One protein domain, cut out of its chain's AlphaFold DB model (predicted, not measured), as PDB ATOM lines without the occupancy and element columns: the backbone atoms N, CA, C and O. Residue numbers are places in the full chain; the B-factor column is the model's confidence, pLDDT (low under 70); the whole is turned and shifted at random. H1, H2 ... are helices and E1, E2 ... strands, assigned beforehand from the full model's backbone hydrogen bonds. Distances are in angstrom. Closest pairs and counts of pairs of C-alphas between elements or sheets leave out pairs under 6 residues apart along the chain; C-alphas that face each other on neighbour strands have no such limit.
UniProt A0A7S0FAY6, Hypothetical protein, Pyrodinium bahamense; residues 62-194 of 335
ATOM      1  N   THR A  62      62.356  36.870 -17.839       97.06
ATOM      2  CA  THR A  62      61.865  38.192 -17.481       97.06
ATOM      3  C   THR A  62      60.593  38.024 -16.670       97.06
ATOM      4  O   THR A  62      59.675  37.316 -17.081       97.06
ATOM      5  N   VAL A  63      60.529  38.718 -15.537       98.19
ATOM      6  CA  VAL A  63      59.328  38.834 -14.707       98.19
ATOM      7  C   VAL A  63      58.789  40.249 -14.863       98.19
ATOM      8  O   VAL A  63      59.521  41.220 -14.658       98.19
ATOM      9  N   TYR A  64      57.518  40.381 -15.231       98.56
ATOM     10  CA  TYR A  64      56.876  41.674 -15.432       98.56
ATOM     11  C   TYR A  64      55.496  41.723 -14.779       98.56
ATOM     12  O   TYR A  64      54.669  40.846 -15.000       98.56
ATOM     13  N   THR A  65      55.227  42.783 -14.017       98.69
ATOM     14  CA  THR A  65      53.918  43.036 -13.404       98.69
ATOM     15  C   THR A  65      53.280  44.264 -14.040       98.69
ATOM     16  O   THR A  65      53.880  45.338 -14.065       98.69
ATOM     17  N   GLY A  66      52.051  44.121 -14.530       98.50
ATOM     18  CA  GLY A  66      51.313  45.213 -15.163       98.50
ATOM     19  C   GLY A  66      49.841  44.882 -15.372       98.50
ATOM     20  O   GLY A  66      49.357  43.831 -14.953       98.50
ATOM     21  N   TYR A  67      49.112  45.790 -16.016       98.56
ATOM     22  CA  TYR A  67      47.744  45.504 -16.445       98.56
ATOM     23  C   TYR A  67      47.769  44.667 -17.720       98.56
ATOM     24  O   TYR A  67      48.524  44.978 -18.638       98.56
ATOM     25  N   VAL A  68      46.924  43.641 -17.776       98.56
ATOM     26  CA  VAL A  68      46.650  42.888 -19.000       98.56
ATOM     27  C   VAL A  68      45.344  43.383 -19.607       98.56
ATOM     28  O   VAL A  68      44.371  43.620 -18.887       98.56
ATOM     29  N   VAL A  69      45.324  43.558 -20.923       98.44
ATOM     30  CA  VAL A  69      44.126  43.929 -21.685       98.44
ATOM     31  C   VAL A  69      44.059  43.102 -22.964       98.44
ATOM     32  O   VAL A  69      45.092  42.660 -23.470       98.44
ATOM     33  N   ASP A  70      42.858  42.878 -23.493       98.50
ATOM     34  CA  ASP A  70      42.702  42.233 -24.793       98.50
ATOM     35  C   ASP A  70      43.066  43.188 -25.941       98.50
ATOM     36  O   ASP A  70      42.775  44.392 -25.912       98.50
ATOM     37  N   ASN A  71      43.684  42.640 -26.987       98.62
ATOM     38  CA  ASN A  71      44.126  43.418 -28.142       98.62
ATOM     39  C   ASN A  71      42.962  44.063 -28.899       98.62
ATOM     40  O   ASN A  71      43.120  45.144 -29.470       98.62
ATOM     41  N   TYR A  72      41.779  43.446 -28.891       98.50
ATOM     42  CA  TYR A  72      40.615  43.999 -29.573       98.50
ATOM     43  C   TYR A  72      40.173  45.326 -28.950       98.50
ATOM     44  O   TYR A  72      40.054  46.329 -29.658       98.50
ATOM     45  N   CYS A  73      39.975  45.372 -27.631       98.31
ATOM     46  CA  CYS A  73      39.624  46.594 -26.915       98.31
ATOM     47  C   CYS A  73      40.744  47.632 -26.969       98.31
ATOM     48  O   CYS A  73      40.454  48.824 -27.117       98.31
ATOM     49  N   TRP A  74      42.007  47.201 -26.896       98.44
ATOM     50  CA  TRP A  74      43.146  48.107 -27.029       98.44
ATOM     51  C   TRP A  74      43.175  48.802 -28.397       98.44
ATOM     52  O   TRP A  74      43.351  50.017 -28.470       98.44
ATOM     53  N   ASN A  75      42.941  48.061 -29.482       98.31
ATOM     54  CA  ASN A  75      43.019  48.576 -30.852       98.31
ATOM     55  C   ASN A  75      41.787  49.385 -31.292       98.31
ATOM     56  O   ASN A  75      41.763  49.938 -32.396       98.31
ATOM     57  N   LYS A  76      40.750  49.490 -30.452       97.94
ATOM     58  CA  LYS A  76      39.606  50.367 -30.731       97.94
ATOM     59  C   LYS A  76      40.015  51.847 -30.677       97.94
ATOM     60  O   LYS A  76      40.948  52.210 -29.960       97.94
ATOM     61  N   PRO A  77      39.279  52.738 -31.372       97.88
ATOM     62  CA  PRO A  77      39.523  54.174 -31.293       97.88
ATOM     63  C   PRO A  77      39.587  54.655 -29.842       97.88
ATOM     64  O   PRO A  77      38.717  54.315 -29.036       97.88
ATOM     65  N   GLN A  78      40.617  55.446 -29.534       96.31
ATOM     66  CA  GLN A  78      40.894  55.976 -28.195       96.31
ATOM     67  C   GLN A  78      41.128  54.898 -27.125       96.31
ATOM     68  O   GLN A  78      40.888  55.175 -25.956       96.31
ATOM     69  N   HIS A  79      41.532  53.672 -27.480       97.69
ATOM     70  CA  HIS A  79      41.730  52.570 -26.523       97.69
ATOM     71  C   HIS A  79      40.496  52.326 -25.636       97.69
ATOM     72  O   HIS A  79      40.602  52.062 -24.435       97.69
ATOM     73  N   ARG A  80      39.303  52.513 -26.214       98.12
ATOM     74  CA  ARG A  80      38.030  52.385 -25.504       98.12
ATOM     75  C   ARG A  80      37.491  50.970 -25.643       98.12
ATOM     76  O   ARG A  80      37.060  50.587 -26.739       98.12
ATOM     77  N   GLY A  81      37.443  50.243 -24.532       97.69
ATOM     78  CA  GLY A  81      36.891  48.896 -24.472       97.69
ATOM     79  C   GLY A  81      35.417  48.838 -24.874       97.69
ATOM     80  O   GLY A  81      34.713  49.853 -24.922       97.69
ATOM     81  N   ILE A  82      34.942  47.640 -25.216       97.50
ATOM     82  CA  ILE A  82      33.516  47.406 -25.517       97.50
ATOM     83  C   ILE A  82      32.612  47.623 -24.299       97.50
ATOM     84  O   ILE A  82      31.438  47.942 -24.449       97.50
ATOM     85  N   ASP A  83      33.190  47.502 -23.112       97.25
ATOM     86  CA  ASP A  83      32.599  47.800 -21.812       97.25
ATOM     87  C   ASP A  83      32.604  49.298 -21.463       97.25
ATOM     88  O   ASP A  83      32.125  49.700 -20.405       97.25
ATOM     89  N   GLY A  84      33.159  50.139 -22.340       97.94
ATOM     90  CA  GLY A  84      33.297  51.575 -22.123       97.94
ATOM     91  C   GLY A  84      34.514  51.982 -21.289       97.94
ATOM     92  O   GLY A  84      34.714  53.189 -21.108       97.94
ATOM     93  N   SER A  85      35.334  51.031 -20.832       98.06
ATOM     94  CA  SER A  85      36.580  51.303 -20.108       98.06
ATOM     95  C   SER A  85      37.577  52.089 -20.968       98.06
ATOM     96  O   SER A  85      37.608  51.972 -22.197       98.06
ATOM     97  N   GLN A  86      38.384  52.931 -20.323       97.88
ATOM     98  CA  GLN A  86      39.383  53.773 -20.985       97.88
ATOM     99  C   GLN A  86      40.773  53.166 -20.761       97.88
ATOM    100  O   GLN A  86      41.474  53.541 -19.822       97.88
ATOM    101  N   LEU A  87      41.180  52.217 -21.606       98.38
ATOM    102  CA  LEU A  87      42.365  51.385 -21.361       98.38
ATOM    103  C   LEU A  87      43.680  52.171 -21.402       98.38
ATOM    104  O   LEU A  87      44.609  51.855 -20.666       98.38
ATOM    105  N   GLY A  88      43.736  53.237 -22.204       98.25
ATOM    106  CA  GLY A  88      44.915  54.100 -22.298       98.25
ATOM    107  C   GLY A  88      45.210  54.903 -21.026       98.25
ATOM    108  O   GLY A  88      46.348  55.314 -20.830       98.25
ATOM    109  N   THR A  89      44.231  55.137 -20.142       98.44
ATOM    110  CA  THR A  89      44.423  55.967 -18.930       98.44
ATOM    111  C   THR A  89      44.000  55.299 -17.625       98.44
ATOM    112  O   THR A  89      44.532  55.634 -16.565       98.44
ATOM    113  N   ALA A  90      43.070  54.349 -17.687       98.31
ATOM    114  CA  ALA A  90      42.508  53.634 -16.549       98.31
ATOM    115  C   ALA A  90      42.240  52.153 -16.898       98.31
ATOM    116  O   ALA A  90      41.092  51.702 -16.817       98.31
ATOM    117  N   PRO A  91      43.272  51.367 -17.264       98.31
ATOM    118  CA  PRO A  91      43.107  49.968 -17.678       98.31
ATOM    119  C   PRO A  91      42.449  49.086 -16.610       98.31
ATOM    120  O   PRO A  91      41.680  48.198 -16.948       98.31
ATOM    121  N   GLY A  92      42.633  49.392 -15.321       97.75
ATOM    122  CA  GLY A  92      41.959  48.680 -14.229       97.75
ATOM    123  C   GLY A  92      40.436  48.877 -14.146       97.75
ATOM    124  O   GLY A  92      39.805  48.326 -13.251       97.75
ATOM    125  N   THR A  93      39.835  49.689 -15.024       98.06
ATOM    126  CA  THR A  93      38.368  49.820 -15.133       98.06
ATOM    127  C   THR A  93      37.749  48.814 -16.099       98.06
ATOM    128  O   THR A  93      36.525  48.764 -16.209       98.06
ATOM    129  N   HIS A  94      38.578  48.021 -16.782       97.50
ATOM    130  CA  HIS A  94      38.130  46.975 -17.687       97.50
ATOM    131  C   HIS A  94      37.383  45.869 -16.935       97.50
ATOM    132  O   HIS A  94      37.714  45.575 -15.785       97.50
ATOM    133  N   ILE A  95      36.367  45.263 -17.545       97.75
ATOM    134  CA  ILE A  95      35.574  44.206 -16.905       97.75
ATOM    135  C   ILE A  95      36.100  42.809 -17.224       97.75
ATOM    136  O   ILE A  95      36.561  42.516 -18.325       97.75
ATOM    137  N   LEU A  96      36.003  41.922 -16.237       98.12
ATOM    138  CA  LEU A  96      36.599  40.594 -16.276       98.12
ATOM    139  C   LEU A  96      36.084  39.742 -17.441       98.12
ATOM    140  O   LEU A  96      36.875  39.034 -18.065       98.12
ATOM    141  N   HIS A  97      34.787  39.787 -17.760       96.69
ATOM    142  CA  HIS A  97      34.252  38.942 -18.829       96.69
ATOM    143  C   HIS A  97      34.816  39.262 -20.221       96.69
ATOM    144  O   HIS A  97      34.830  38.380 -21.084       96.69
ATOM    145  N   CYS A  98      35.332  40.473 -20.455       97.25
ATOM    146  CA  CYS A  98      36.040  40.787 -21.696       97.25
ATOM    147  C   CYS A  98      37.322  39.955 -21.838       97.25
ATOM    148  O   CYS A  98      37.661  39.554 -22.947       97.25
ATOM    149  N   LEU A  99      37.968  39.584 -20.729       97.12
ATOM    150  CA  LEU A  99      39.188  38.781 -20.762       97.12
ATOM    151  C   LEU A  99      38.958  37.298 -21.070       97.12
ATOM    152  O   LEU A  99      39.927  36.609 -21.352       97.12
ATOM    153  N   TRP A 100      37.737  36.761 -21.015       97.38
ATOM    154  CA  TRP A 100      37.535  35.316 -21.227       97.38
ATOM    155  C   TRP A 100      36.270  34.951 -22.009       97.38
ATOM    156  O   TRP A 100      36.274  33.979 -22.762       97.38
ATOM    157  N   GLN A 101      35.180  35.698 -21.841       97.81
ATOM    158  CA  GLN A 101      33.869  35.331 -22.377       97.81
ATOM    159  C   GLN A 101      33.644  35.868 -23.788       97.81
ATOM    160  O   GLN A 101      32.974  35.218 -24.590       97.81
ATOM    161  N   VAL A 102      34.170  37.055 -24.092       98.00
ATOM    162  CA  VAL A 102      33.846  37.771 -25.330       98.00
ATOM    163  C   VAL A 102      34.746  37.290 -26.471       98.00
ATOM    164  O   VAL A 102      35.954  37.525 -26.424       98.00
ATOM    165  N   PRO A 103      34.191  36.648 -27.522       97.75
ATOM    166  CA  PRO A 103      34.982  36.062 -28.601       97.75
ATOM    167  C   PRO A 103      35.998  36.997 -29.269       97.75
ATOM    168  O   PRO A 103      37.169  36.627 -29.298       97.75
ATOM    169  N   PRO A 104      35.639  38.216 -29.721       97.50
ATOM    170  CA  PRO A 104      36.621  39.086 -30.366       97.50
ATOM    171  C   PRO A 104      37.765  39.516 -29.438       97.50
ATOM    172  O   PRO A 104      38.860  39.758 -29.929       97.50
ATOM    173  N   CYS A 105      37.538  39.581 -28.123       97.69
ATOM    174  CA  CYS A 105      38.569  39.927 -27.148       97.69
ATOM    175  C   CYS A 105      39.590  38.793 -26.993       97.69
ATOM    176  O   CYS A 105      40.781  39.003 -27.192       97.69
ATOM    177  N   ARG A 106      39.125  37.566 -26.728       96.88
ATOM    178  CA  ARG A 106      40.017  36.407 -26.524       96.88
ATOM    179  C   ARG A 106      40.719  35.933 -27.803       96.88
ATOM    180  O   ARG A 106      41.797  35.364 -27.734       96.88
ATOM    181  N   GLU A 107      40.111  36.132 -28.973       97.44
ATOM    182  CA  GLU A 107      40.643  35.623 -30.249       97.44
ATOM    183  C   GLU A 107      41.762  36.496 -30.834       97.44
ATOM    184  O   GLU A 107      42.471  36.048 -31.731       97.44
ATOM    185  N   GLN A 108      41.938  37.726 -30.339       98.12
ATOM    186  CA  GLN A 108      43.008  38.632 -30.779       98.12
ATOM    187  C   GLN A 108      44.230  38.626 -29.850       98.12
ATOM    188  O   GLN A 108      45.188  39.357 -30.103       98.12
ATOM    189  N   GLY A 109      44.201  37.803 -28.800       98.19
ATOM    190  CA  GLY A 109      45.254  37.715 -27.797       98.19
ATOM    191  C   GLY A 109      45.288  38.910 -26.848       98.19
ATOM    192  O   GLY A 109      44.427  39.802 -26.883       98.19
ATOM    193  N   TYR A 110      46.300  38.922 -25.988       98.81
ATOM    194  CA  TYR A 110      46.413  39.889 -24.901       98.81
ATOM    195  C   TYR A 110      47.756  40.603 -24.908       98.81
ATOM    196  O   TYR A 110      48.763  40.111 -25.422       98.81
ATOM    197  N   VAL A 111      47.774  41.777 -24.289       98.75
ATOM    198  CA  VAL A 111      48.963  42.612 -24.184       98.75
ATOM    199  C   VAL A 111      49.146  43.103 -22.756       98.75
ATOM    200  O   VAL A 111      48.190  43.472 -22.067       98.75
ATOM    201  N   MET A 112      50.398  43.107 -22.309       98.69
ATOM    202  CA  MET A 112      50.804  43.687 -21.038       98.69
ATOM    203  C   MET A 112      51.097  45.169 -21.225       98.69
ATOM    204  O   MET A 112      51.920  45.550 -22.061       98.69
ATOM    205  N   LEU A 113      50.460  46.004 -20.412       98.69
ATOM    206  CA  LEU A 113      50.651  47.446 -20.427       98.69
ATOM    207  C   LEU A 113      51.720  47.880 -19.425       98.69
ATOM    208  O   LEU A 113      51.822  47.340 -18.318       98.69
ATOM    209  N   GLU A 114      52.468  48.915 -19.787       98.19
ATOM    210  CA  GLU A 114      53.298  49.698 -18.876       98.19
ATOM    211  C   GLU A 114      52.762  51.106 -18.705       98.19
ATOM    212  O   GLU A 114      52.103  51.654 -19.587       98.19
ATOM    213  N   ARG A 115      53.055  51.701 -17.551       98.31
ATOM    214  CA  ARG A 115      52.757  53.107 -17.312       98.31
ATOM    215  C   ARG A 115      53.848  53.962 -17.945       98.31
ATOM    216  O   ARG A 115      55.026  53.792 -17.636       98.31
ATOM    217  N   LEU A 116      53.448  54.914 -18.776       98.25
ATOM    218  CA  LEU A 116      54.358  55.872 -19.386       98.25
ATOM    219  C   LEU A 116      54.847  56.895 -18.350       98.25
ATOM    220  O   LEU A 116      54.089  57.343 -17.485       98.25
ATOM    221  N   SER A 117      56.107  57.318 -18.473       98.00
ATOM    222  CA  SER A 117      56.681  58.399 -17.653       98.00
ATOM    223  C   SER A 117      56.054  59.766 -17.945       98.00
ATOM    224  O   SER A 117      56.082  60.658 -17.101       98.00
ATOM    225  N   SER A 118      55.486  59.932 -19.138       98.00
ATOM    226  CA  SER A 118      54.757  61.116 -19.590       98.00
ATOM    227  C   SER A 118      53.596  60.684 -20.487       98.00
ATOM    228  O   SER A 118      53.778  59.729 -21.244       98.00
ATOM    229  N   PRO A 119      52.435  61.366 -20.456       98.19
ATOM    230  CA  PRO A 119      51.329  61.034 -21.346       98.19
ATOM    231  C   PRO A 119      51.744  61.068 -22.823       98.19
ATOM    232  O   PRO A 119      52.519  61.935 -23.236       98.19
ATOM    233  N   ALA A 120      51.214  60.137 -23.611       97.50
ATOM    234  CA  ALA A 120      51.330  60.139 -25.060       97.50
ATOM    235  C   ALA A 120      50.522  61.297 -25.680       97.50
ATOM    236  O   ALA A 120      49.754  61.989 -25.008       97.50
ATOM    237  N   ALA A 121      50.701  61.526 -26.984       96.81
ATOM    238  CA  ALA A 121      50.068  62.640 -27.696       96.81
ATOM    239  C   ALA A 121      48.527  62.585 -27.690       96.81
ATOM    240  O   ALA A 121      47.870  63.617 -27.796       96.81
ATOM    241  N   ASP A 122      47.954  61.392 -27.550       95.75
ATOM    242  CA  ASP A 122      46.516  61.135 -27.433       95.75
ATOM    243  C   ASP A 122      45.995  61.224 -25.982       95.75
ATOM    244  O   ASP A 122      44.810  61.011 -25.734       95.75
ATOM    245  N   GLY A 123      46.869  61.545 -25.020       97.69
ATOM    246  CA  GLY A 123      46.564  61.611 -23.591       97.69
ATOM    247  C   GLY A 123      46.685  60.278 -22.848       97.69
ATOM    248  O   GLY A 123      46.483  60.257 -21.631       97.69
ATOM    249  N   SER A 124      47.034  59.183 -23.530       98.19
ATOM    250  CA  SER A 124      47.227  57.877 -22.896       98.19
ATOM    251  C   SER A 124      48.398  57.914 -21.911       98.19
ATOM    252  O   SER A 124      49.461  58.460 -22.193       98.19
ATOM    253  N   THR A 125      48.206  57.340 -20.726       98.56
ATOM    254  CA  THR A 125      49.226  57.207 -19.673       98.56
ATOM    255  C   THR A 125      49.753  55.780 -19.542       98.56
ATOM    256  O   THR A 125      50.685  55.548 -18.772       98.56
ATOM    257  N   TYR A 126      49.187  54.843 -20.303       98.62
ATOM    258  CA  TYR A 126      49.637  53.464 -20.442       98.62
ATOM    259  C   TYR A 126      49.923  53.132 -21.908       98.62
ATOM    260  O   TYR A 126      49.334  53.734 -22.806       98.62
ATOM    261  N   TRP A 127      50.820  52.173 -22.145       98.31
ATOM    262  CA  TRP A 127      51.199  51.717 -23.485       98.31
ATOM    263  C   TRP A 127      51.543  50.218 -23.506       98.31
ATOM    264  O   TRP A 127      51.970  49.697 -22.473       98.31
ATOM    265  N   PRO A 128      51.389  49.512 -24.645       98.50
ATOM    266  CA  PRO A 128      51.842  48.140 -24.817       98.50
ATOM    267  C   PRO A 128      53.333  48.001 -24.545       98.50
ATOM    268  O   PRO A 128      54.149  48.656 -25.193       98.50
ATOM    269  N   LYS A 129      53.678  47.117 -23.611       98.31
ATOM    270  CA  LYS A 129      55.059  46.732 -23.326       98.31
ATOM    271  C   LYS A 129      55.401  45.399 -23.976       98.31
ATOM    272  O   LYS A 129      56.368  45.318 -24.728       98.31
ATOM    273  N   TYR A 130      54.592  44.377 -23.690       98.56
ATOM    274  CA  TYR A 130      54.794  43.021 -24.195       98.56
ATOM    275  C   TYR A 130      53.502  42.450 -24.767       98.56
ATOM    276  O   TYR A 130      52.502  42.349 -24.057       98.56
ATOM    277  N   GLN A 131      53.549  42.050 -26.033       98.69
ATOM    278  CA  GLN A 131      52.571  41.155 -26.631       98.69
ATOM    279  C   GLN A 131      52.789  39.755 -26.057       98.69
ATOM    280  O   GLN A 131      53.920  39.267 -26.039       98.69
ATOM    281  N   LEU A 132      51.724  39.126 -25.567       98.62
ATOM    282  CA  LEU A 132      51.807  37.745 -25.109       98.62
ATOM    283  C   LEU A 132      51.775  36.791 -26.306       98.62
ATOM    284  O   LEU A 132      51.147  37.086 -27.327       98.62
ATOM    285  N   ASP A 133      52.482  35.672 -26.182       98.00
ATOM    286  CA  ASP A 133      52.406  34.571 -27.133       98.00
ATOM    287  C   ASP A 133      51.126  33.740 -26.934       98.00
ATOM    288  O   ASP A 133      50.356  33.940 -25.994       98.00
ATOM    289  N   ALA A 134      50.911  32.747 -27.799       97.69
ATOM    290  CA  ALA A 134      49.727  31.889 -27.725       97.69
ATOM    291  C   ALA A 134      49.608  31.132 -26.385       97.69
ATOM    292  O   ALA A 134      48.501  30.821 -25.946       97.69
ATOM    293  N   VAL A 135      50.736  30.828 -25.731       97.88
ATOM    294  CA  VAL A 135      50.744  30.210 -24.398       97.88
ATOM    295  C   VAL A 135      50.275  31.216 -23.351       97.88
ATOM    296  O   VAL A 135      49.405  30.890 -22.543       97.88
ATOM    297  N   GLY A 136      50.799  32.441 -23.380       98.25
ATOM    298  CA  GLY A 136      50.337  33.532 -22.533       98.25
ATOM    299  C   GLY A 136      48.848  33.818 -22.705       98.25
ATOM    300  O   GLY A 136      48.145  33.957 -21.704       98.25
ATOM    301  N   ASP A 137      48.353  33.814 -23.942       98.50
ATOM    302  CA  ASP A 137      46.936  34.022 -24.235       98.50
ATOM    303  C   ASP A 137      46.039  32.960 -23.578       98.50
ATOM    304  O   ASP A 137      45.038  33.293 -22.934       98.50
ATOM    305  N   ASP A 138      46.419  31.681 -23.669       98.06
ATOM    306  CA  ASP A 138      45.684  30.592 -23.017       98.06
ATOM    307  C   ASP A 138      45.732  30.707 -21.484       98.06
ATOM    308  O   ASP A 138      44.715  30.531 -20.808       98.06
ATOM    309  N   LEU A 139      46.882  31.083 -20.913       98.56
ATOM    310  CA  LEU A 139      47.012  31.283 -19.467       98.56
ATOM    311  C   LEU A 139      46.164  32.461 -18.960       98.56
ATOM    312  O   LEU A 139      45.557  32.344 -17.892       98.56
ATOM    313  N   ILE A 140      46.060  33.560 -19.714       98.56
ATOM    314  CA  ILE A 140      45.167  34.680 -19.375       98.56
ATOM    315  C   ILE A 140      43.697  34.262 -19.475       98.56
ATOM    316  O   ILE A 140      42.914  34.588 -18.579       98.56
ATOM    317  N   PHE A 141      43.315  33.484 -20.492       98.25
ATOM    318  CA  PHE A 141      41.964  32.927 -20.589       98.25
ATOM    319  C   PHE A 141      41.628  32.031 -19.383       98.25
ATOM    320  O   PHE A 141      40.570  32.185 -18.758       98.25
ATOM    321  N   GLN A 142      42.533  31.114 -19.018       98.31
ATOM    322  CA  GLN A 142      42.371  30.240 -17.852       98.31
ATOM    323  C   GLN A 142      42.254  31.049 -16.555       98.31
ATOM    324  O   GLN A 142      41.362  30.781 -15.743       98.31
ATOM    325  N   MET A 143      43.104  32.066 -16.393       98.38
ATOM    326  CA  MET A 143      43.060  32.999 -15.271       98.38
ATOM    327  C   MET A 143      41.710  33.720 -15.203       98.38
ATOM    328  O   MET A 143      41.049  33.669 -14.166       98.38
ATOM    329  N   GLY A 144      41.261  34.333 -16.302       98.19
ATOM    330  CA  GLY A 144      40.002  35.077 -16.359       98.19
ATOM    331  C   GLY A 144      38.788  34.205 -16.028       98.19
ATOM    332  O   GLY A 144      37.920  34.599 -15.247       98.19
ATOM    333  N   ARG A 145      38.762  32.966 -16.531       98.19
ATOM    334  CA  ARG A 145      37.715  31.992 -16.194       98.19
ATOM    335  C   ARG A 145      37.757  31.578 -14.719       98.19
ATOM    336  O   ARG A 145      36.704  31.449 -14.094       98.19
ATOM    337  N   ALA A 146      38.941  31.359 -14.150       98.00
ATOM    338  CA  ALA A 146      39.084  31.020 -12.733       98.00
ATOM    339  C   ALA A 146      38.652  32.185 -11.822       98.00
ATOM    340  O   ALA A 146      37.961  31.961 -10.825       98.00
ATOM    341  N   GLU A 147      38.993  33.422 -12.193       98.12
ATOM    342  CA  GLU A 147      38.505  34.635 -11.530       98.12
ATOM    343  C   GLU A 147      36.984  34.739 -11.590       98.12
ATOM    344  O   GLU A 147      36.362  35.051 -10.576       98.12
ATOM    345  N   GLN A 148      36.373  34.426 -12.735       97.75
ATOM    346  CA  GLN A 148      34.921  34.463 -12.880       97.75
ATOM    347  C   GLN A 148      34.246  33.491 -11.910       97.75
ATOM    348  O   GLN A 148      33.263  33.840 -11.258       97.75
ATOM    349  N   VAL A 149      34.773  32.268 -11.803       97.56
ATOM    350  CA  VAL A 149      34.243  31.243 -10.891       97.56
ATOM    351  C   VAL A 149      34.388  31.678  -9.431       97.56
ATOM    352  O   VAL A 149      33.468  31.486  -8.637       97.56
ATOM    353  N   ARG A 150      35.521  32.294  -9.074       97.06
ATOM    354  CA  ARG A 150      35.787  32.798  -7.720       97.06
ATOM    355  C   ARG A 150      34.920  34.017  -7.401       97.06
ATOM    356  O   ARG A 150      34.055  33.972  -6.523       97.06
ATOM    357  N   GLY A 151      35.163  35.122  -8.095       96.44
ATOM    358  CA  GLY A 151      34.671  36.455  -7.753       96.44
ATOM    359  C   GLY A 151      33.382  36.877  -8.454       96.44
ATOM    360  O   GLY A 151      32.770  37.842  -8.004       96.44
ATOM    361  N   GLY A 152      32.937  36.160  -9.489       97.81
ATOM    362  CA  GLY A 152      31.894  36.632 -10.402       97.81
ATOM    363  C   GLY A 152      32.421  37.666 -11.402       97.81
ATOM    364  O   GLY A 152      33.614  37.966 -11.425       97.81
ATOM    365  N   ASP A 153      31.521  38.209 -12.225       97.75
ATOM    366  CA  ASP A 153      31.876  39.268 -13.173       97.75
ATOM    367  C   ASP A 153      31.980  40.615 -12.447       97.75
ATOM    368  O   ASP A 153      31.139  40.956 -11.610       97.75
ATOM    369  N   ARG A 154      33.054  41.351 -12.723       97.56
ATOM    370  CA  ARG A 154      33.464  42.536 -11.961       97.56
ATOM    371  C   ARG A 154      34.470  43.363 -12.752       97.56
ATOM    372  O   ARG A 154      35.052  42.887 -13.722       97.56
ATOM    373  N   GLN A 155      34.745  44.575 -12.276       97.75
ATOM    374  CA  GLN A 155      35.934  45.307 -12.712       97.75
ATOM    375  C   GLN A 155      37.198  44.517 -12.352       97.75
ATOM    376  O   GLN A 155      37.312  43.970 -11.248       97.75
ATOM    377  N   PHE A 156      38.133  44.471 -13.292       97.62
ATOM    378  CA  PHE A 156      39.420  43.804 -13.192       97.62
ATOM    379  C   PHE A 156      40.509  44.852 -12.942       97.62
ATOM    380  O   PHE A 156      41.168  45.349 -13.853       97.62
ATOM    381  N   ASN A 157      40.643  45.246 -11.674       97.50
ATOM    382  CA  ASN A 157      41.528  46.325 -11.227       97.50
ATOM    383  C   ASN A 157      42.822  45.809 -10.576       97.50
ATOM    384  O   ASN A 157      43.519  46.556  -9.871       97.50
ATOM    385  N   GLU A 158      43.117  44.528 -10.761       97.75
ATOM    386  CA  GLU A 158      44.339  43.864 -10.337       97.75
ATOM    387  C   GLU A 158      45.404  43.908 -11.440       97.75
ATOM    388  O   GLU A 158      45.098  43.911 -12.631       97.75
ATOM    389  N   MET A 159      46.672  43.956 -11.034       98.38
ATOM    390  CA  MET A 159      47.791  43.735 -11.947       98.38
ATOM    391  C   MET A 159      48.143  42.251 -11.961       98.38
ATOM    392  O   MET A 159      48.022  41.556 -10.950       98.38
ATOM    393  N   VAL A 160      48.612  41.790 -13.111       98.62
ATOM    394  CA  VAL A 160      49.032  40.413 -13.353       98.62
ATOM    395  C   VAL A 160      50.550  40.387 -13.449       98.62
ATOM    396  O   VAL A 160      51.152  41.271 -14.063       98.62
ATOM    397  N   THR A 161      51.171  39.381 -12.838       98.81
ATOM    398  CA  THR A 161      52.605  39.117 -12.980       98.81
ATOM    399  C   THR A 161      52.808  38.005 -13.993       98.81
ATOM    400  O   THR A 161      52.370  36.879 -13.769       98.81
ATOM    401  N   VAL A 162      53.472  38.317 -15.100       98.62
ATOM    402  CA  VAL A 162      53.856  37.357 -16.133       98.62
ATOM    403  C   VAL A 162      55.341  37.040 -16.011       98.62
ATOM    404  O   VAL A 162      56.154  37.920 -15.727       98.62
ATOM    405  N   THR A 163      55.692  35.775 -16.206       98.44
ATOM    406  CA  THR A 163      57.082  35.320 -16.308       98.44
ATOM    407  C   THR A 163      57.263  34.646 -17.656       98.44
ATOM    408  O   THR A 163      56.381  33.898 -18.081       98.44
ATOM    409  N   GLY A 164      58.376  34.908 -18.333       96.88
ATOM    410  CA  GLY A 164      58.640  34.351 -19.656       96.88
ATOM    411  C   GLY A 164      59.970  34.803 -20.243       96.88
ATOM    412  O   GLY A 164      60.742  35.500 -19.593       96.88
ATOM    413  N   THR A 165      60.241  34.423 -21.487       96.50
ATOM    414  CA  THR A 165      61.414  34.908 -22.238       96.50
ATOM    415  C   THR A 165      60.979  35.990 -23.218       96.50
ATOM    416  O   THR A 165      59.986  35.812 -23.918       96.50
ATOM    417  N   VAL A 166      61.698  37.111 -23.285       96.31
ATOM    418  CA  VAL A 166      61.340  38.236 -24.164       96.31
ATOM    419  C   VAL A 166      62.156  38.199 -25.451       96.31
ATOM    420  O   VAL A 166      63.381  38.092 -25.410       96.31
ATOM    421  N   SER A 167      61.483  38.350 -26.593       94.69
ATOM    422  CA  SER A 167      62.102  38.546 -27.905       94.69
ATOM    423  C   SER A 167      61.463  39.748 -28.602       94.69
ATOM    424  O   SER A 167      60.323  39.707 -29.063       94.69
ATOM    425  N   GLY A 168      62.185  40.872 -28.644       94.31
ATOM    426  CA  GLY A 168      61.631  42.135 -29.135       94.31
ATOM    427  C   GLY A 168      60.482  42.632 -28.250       94.31
ATOM    428  O   GLY A 168      60.705  42.967 -27.089       94.31
ATOM    429  N   PHE A 169      59.268  42.695 -28.809       96.19
ATOM    430  CA  PHE A 169      58.042  43.081 -28.093       96.19
ATOM    431  C   PHE A 169      57.175  41.886 -27.691       96.19
ATOM    432  O   PHE A 169      56.132  42.085 -27.079       96.19
ATOM    433  N   GLU A 170      57.568  40.665 -28.040       97.50
ATOM    434  CA  GLU A 170      56.822  39.457 -27.700       97.50
ATOM    435  C   GLU A 170      57.423  38.797 -26.456       97.50
ATOM    436  O   GLU A 170      58.646  38.758 -26.286       97.50
ATOM    437  N   MET A 171      56.564  38.284 -25.579       97.69
ATOM    438  CA  MET A 171      56.956  37.483 -24.427       97.69
ATOM    439  C   MET A 171      56.438  36.057 -24.597       97.69
ATOM    440  O   MET A 171      55.230  35.834 -24.601       97.69
ATOM    441  N   ALA A 172      57.363  35.099 -24.664       97.06
ATOM    442  CA  ALA A 172      57.068  33.676 -24.573       97.06
ATOM    443  C   ALA A 172      56.769  33.320 -23.110       97.06
ATOM    444  O   ALA A 172      57.698  33.186 -22.301       97.06
ATOM    445  N   VAL A 173      55.487  33.249 -22.743       97.81
ATOM    446  CA  VAL A 173      55.052  33.182 -21.341       97.81
ATOM    447  C   VAL A 173      55.193  31.765 -20.782       97.81
ATOM    448  O   VAL A 173      54.691  30.792 -21.340       97.81
ATOM    449  N   SER A 174      55.829  31.647 -19.617       97.44
ATOM    450  CA  SER A 174      55.919  30.407 -18.837       97.44
ATOM    451  C   SER A 174      54.916  30.369 -17.679       97.44
ATOM    452  O   SER A 174      54.446  29.290 -17.300       97.44
ATOM    453  N   SER A 175      54.557  31.526 -17.108       98.44
ATOM    454  CA  SER A 175      53.543  31.607 -16.053       98.44
ATOM    455  C   SER A 175      52.859  32.968 -15.941       98.44
ATOM    456  O   SER A 175      53.414  34.002 -16.307       98.44
ATOM    457  N   VAL A 176      51.649  32.938 -15.387       98.75
ATOM    458  CA  VAL A 176      50.778  34.080 -15.100       98.75
ATOM    459  C   VAL A 176      50.328  33.967 -13.647       98.75
ATOM    460  O   VAL A 176      49.748  32.953 -13.271       98.75
ATOM    461  N   CYS A 177      50.552  34.990 -12.830       98.75
ATOM    462  CA  CYS A 177      50.127  35.028 -11.433       98.75
ATOM    463  C   CYS A 177      49.265  36.262 -11.137       98.75
ATOM    464  O   CYS A 177      49.562  37.363 -11.604       98.75
ATOM    465  N   ILE A 178      48.237  36.084 -10.307       98.50
ATOM    466  CA  ILE A 178      47.381  37.151  -9.764       98.50
ATOM    467  C   ILE A 178      47.326  37.059  -8.252       98.50
ATOM    468  O   ILE A 178      47.260  35.958  -7.708       98.50
ATOM    469  N   THR A 179      47.172  38.210  -7.606       98.50
ATOM    470  CA  THR A 179      46.656  38.316  -6.239       98.50
ATOM    471  C   THR A 179      45.276  38.978  -6.316       98.50
ATOM    472  O   THR A 179      45.185  40.206  -6.394       98.50
ATOM    473  N   PRO A 180      44.187  38.194  -6.401       97.38
ATOM    474  CA  PRO A 180      42.845  38.726  -6.616       97.38
ATOM    475  C   PRO A 180      42.396  39.546  -5.415       97.38
ATOM    476  O   PRO A 180      42.719  39.195  -4.282       97.38
ATOM    477  N   LYS A 181      41.599  40.594  -5.636       95.06
ATOM    478  CA  LYS A 181      40.979  41.350  -4.534       95.06
ATOM    479  C   LYS A 181      39.610  40.793  -4.157       95.06
ATOM    480  O   LYS A 181      39.180  40.890  -3.012       95.06
ATOM    481  N   ALA A 182      38.896  40.215  -5.121       94.56
ATOM    482  CA  ALA A 182      37.563  39.673  -4.893       94.56
ATOM    483  C   ALA A 182      37.623  38.293  -4.224       94.56
ATOM    484  O   ALA A 182      38.174  37.352  -4.792       94.56
ATOM    485  N   LYS A 183      36.977  38.165  -3.055       95.75
ATOM    486  CA  LYS A 183      36.845  36.906  -2.295       95.75
ATOM    487  C   LYS A 183      38.187  36.193  -2.070       95.75
ATOM    488  O   LYS A 183      38.311  34.992  -2.299       95.75
ATOM    489  N   ASN A 184      39.181  36.964  -1.643       96.88
ATOM    490  CA  ASN A 184      40.531  36.498  -1.360       96.88
ATOM    491  C   ASN A 184      41.051  37.159  -0.074       96.88
ATOM    492  O   ASN A 184      41.962  37.979  -0.105       96.88
ATOM    493  N   GLU A 185      40.404  36.862   1.054       96.44
ATOM    494  CA  GLU A 185      40.677  37.513   2.348       96.44
ATOM    495  C   GLU A 185      42.113  37.297   2.847       96.44
ATOM    496  O   GLU A 185      42.646  38.143   3.556       96.44
ATOM    497  N   ASN A 186      42.747  36.195   2.441       97.31
ATOM    498  CA  ASN A 186      44.123  35.862   2.809       97.31
ATOM    499  C   ASN A 186      45.175  36.502   1.890       97.31
ATOM    500  O   ASN A 186      46.363  36.276   2.097       97.31
ATOM    501  N   GLU A 187      44.752  37.251   0.863       97.00
ATOM    502  CA  GLU A 187      45.646  37.807  -0.161       97.00
ATOM    503  C   GLU A 187      46.494  36.723  -0.857       97.00
ATOM    504  O   GLU A 187      47.641  36.942  -1.256       97.00
ATOM    505  N   ASP A 188      45.913  35.531  -1.039       97.94
ATOM    506  CA  ASP A 188      46.586  34.414  -1.692       97.94
ATOM    507  C   ASP A 188      46.901  34.757  -3.154       97.94
ATOM    508  O   ASP A 188      46.114  35.394  -3.867       97.94
ATOM    509  N   THR A 189      48.069  34.311  -3.618       98.31
ATOM    510  CA  THR A 189      48.491  34.458  -5.014       98.31
ATOM    511  C   THR A 189      48.242  33.161  -5.774       98.31
ATOM    512  O   THR A 189      48.728  32.097  -5.390       98.31
ATOM    513  N   PHE A 190      47.514  33.255  -6.885       98.31
ATOM    514  CA  PHE A 190      47.182  32.127  -7.750       98.31
ATOM    515  C   PHE A 190      48.000  32.213  -9.034       98.31
ATOM    516  O   PHE A 190      47.948  33.225  -9.732       98.31
ATOM    517  N   CYS A 191      48.731  31.146  -9.353       98.44
ATOM    518  CA  CYS A 191      49.578  31.073 -10.538       98.44
ATOM    519  C   CYS A 191      49.112  29.980 -11.502       98.44
ATOM    520  O   CYS A 191      48.898  28.833 -11.111       98.44
ATOM    521  N   PHE A 192      49.047  30.337 -12.776       98.12
ATOM    522  CA  PHE A 192      48.781  29.485 -13.925       98.12
ATOM    523  C   PHE A 192      50.105  29.293 -14.659       98.12
ATOM    524  O   PHE A 192      50.840  30.256 -14.880       98.12
ATOM    525  N   ARG A 193      50.460  28.051 -14.983       97.75
ATOM    526  CA  ARG A 193      51.754  27.728 -15.594       97.75
ATOM    527  C   ARG A 193      51.538  26.998 -16.900       97.75
ATOM    528  O   ARG A 193      50.671  26.128 -16.980       97.75
ATOM    529  N   ALA A 194      52.367  27.321 -17.883       94.62
ATOM    530  CA  ALA A 194      52.455  26.536 -19.095       94.62
ATOM    531  C   ALA A 194      52.824  25.098 -18.714       94.62
ATOM    532  O   ALA A 194      53.746  24.865 -17.924       94.62
TER     533      ALA A 194
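AT A GLANCE: This is residues 62 to 194 of the 335 residues of the protein "Hypothetical protein" of Pyrodinium bahamense (UniProt A0A7S0FAY6). A small closed barrel of five strands, E1, E2, E3, E5 and E4 round the ring, has one long helix, H4, packed on its outside, and the sheet curls round that helix. Strand E6 is added beside E5, next to H4, and three short helices, H1, H2 and H3, gather on the barrel in the stretch between E1 and E2. The printed part has 133 residues with four named helices and six named strands, in the order E1 H1 H2 H3 E2 E3 H4 E4 E5 E6; the class is mixed, helices and strands. The sheet is mixed too: E3 and E5 are parallel, and the other neighbour pairs are antiparallel. The whole is compact, with a radius of gyration of the C-alphas of 13.7 A, and rounded, spanning 40 by 32 by 28 A.

HOW THE PARTS SIT: In the barrel, E1, residues 62 to 70, bends by 76 degrees at residue 66 and pairs in staggered fashion: residues 62 to 66 with E4, residues 160 to 167, and residues 67 to 70 with E2, residues 110 to 115. E1 and E4 are antiparallel, with N 62 and O 164 at 2.7 A; E1 and E2 are antiparallel, with N 113 and O 67 at 2.8 A. E2 forms a hairpin with E3, residues 126 to 132, where N 112 and O 130 are 2.8 A apart. E3 is parallel to E5, residues 170 to 178, through N 171 and O 131 at 2.9 A. E5 bends by 81 degrees at residue 174 and E4 by 67 degrees at residue 164; they form a hairpin, with N 172 and O 165 at 2.8 A. E5 and E6, residues 190 to 193, form another, with N 176 and O 192 at 2.8 A. E4, E5 and E6 are a meander, each strand the antiparallel neighbour of the one before. H4, residues 134 to 151, lies outside the barrel at a height over the sheet of 7.1 A. It lies over E4 and, only just, with 3 C-alphas, over E5; it runs along the strands, at 1 degree to E4 on the local plane. The closest C-alphas of H4 and E5, Gly 136 and Val 173, are 4.9 A apart. With residues 140 to 148 alone H4 touches H2, residues 96 to 99, closest at the C-alphas of Gly 144 and Leu 99, 5.8 A. H3, residues 103 to 107, touches H2 only at the corner, at the C-alphas of Cys 105 and Cys 98, 6.1 A. H3 also touches H1, residues 71 to 74, at the C-alphas of Cys 105 and Tyr 72, 5.2 A. H1 and H4 are apart. In H3 and H4 every O i to N i+4 pair is within hydrogen-bond range; H1 and H2 are too short for such a pair.

IN THESE COORDINATES: E1 begins at C-alpha 62 (61.865, 38.192, -17.481) and is 20.9 A long; H1, H2 and H3, with 4, 4 and 5 residues, follow it. E2 and E3 are 16.5 A each. H4 runs 25.4 A from C-alpha 134 (49.727, 31.889, -27.725) to C-alpha 151 (34.671, 36.455, -7.753). E4 is 19.6 A, E5 20.4 A and E6 10.1 A, ending at C-alpha 193 (51.754, 27.728, -15.594).

THE WHOLE: The two C-alphas farthest apart, Ala 121 and Asn 186, are 41.0 A apart. The printed part has no cut. The long links are H1 to H2, with 21 residues, and E5 to E6, with 11. The mean pLDDT of the printed part is 97.8, and no printed residue is under 70.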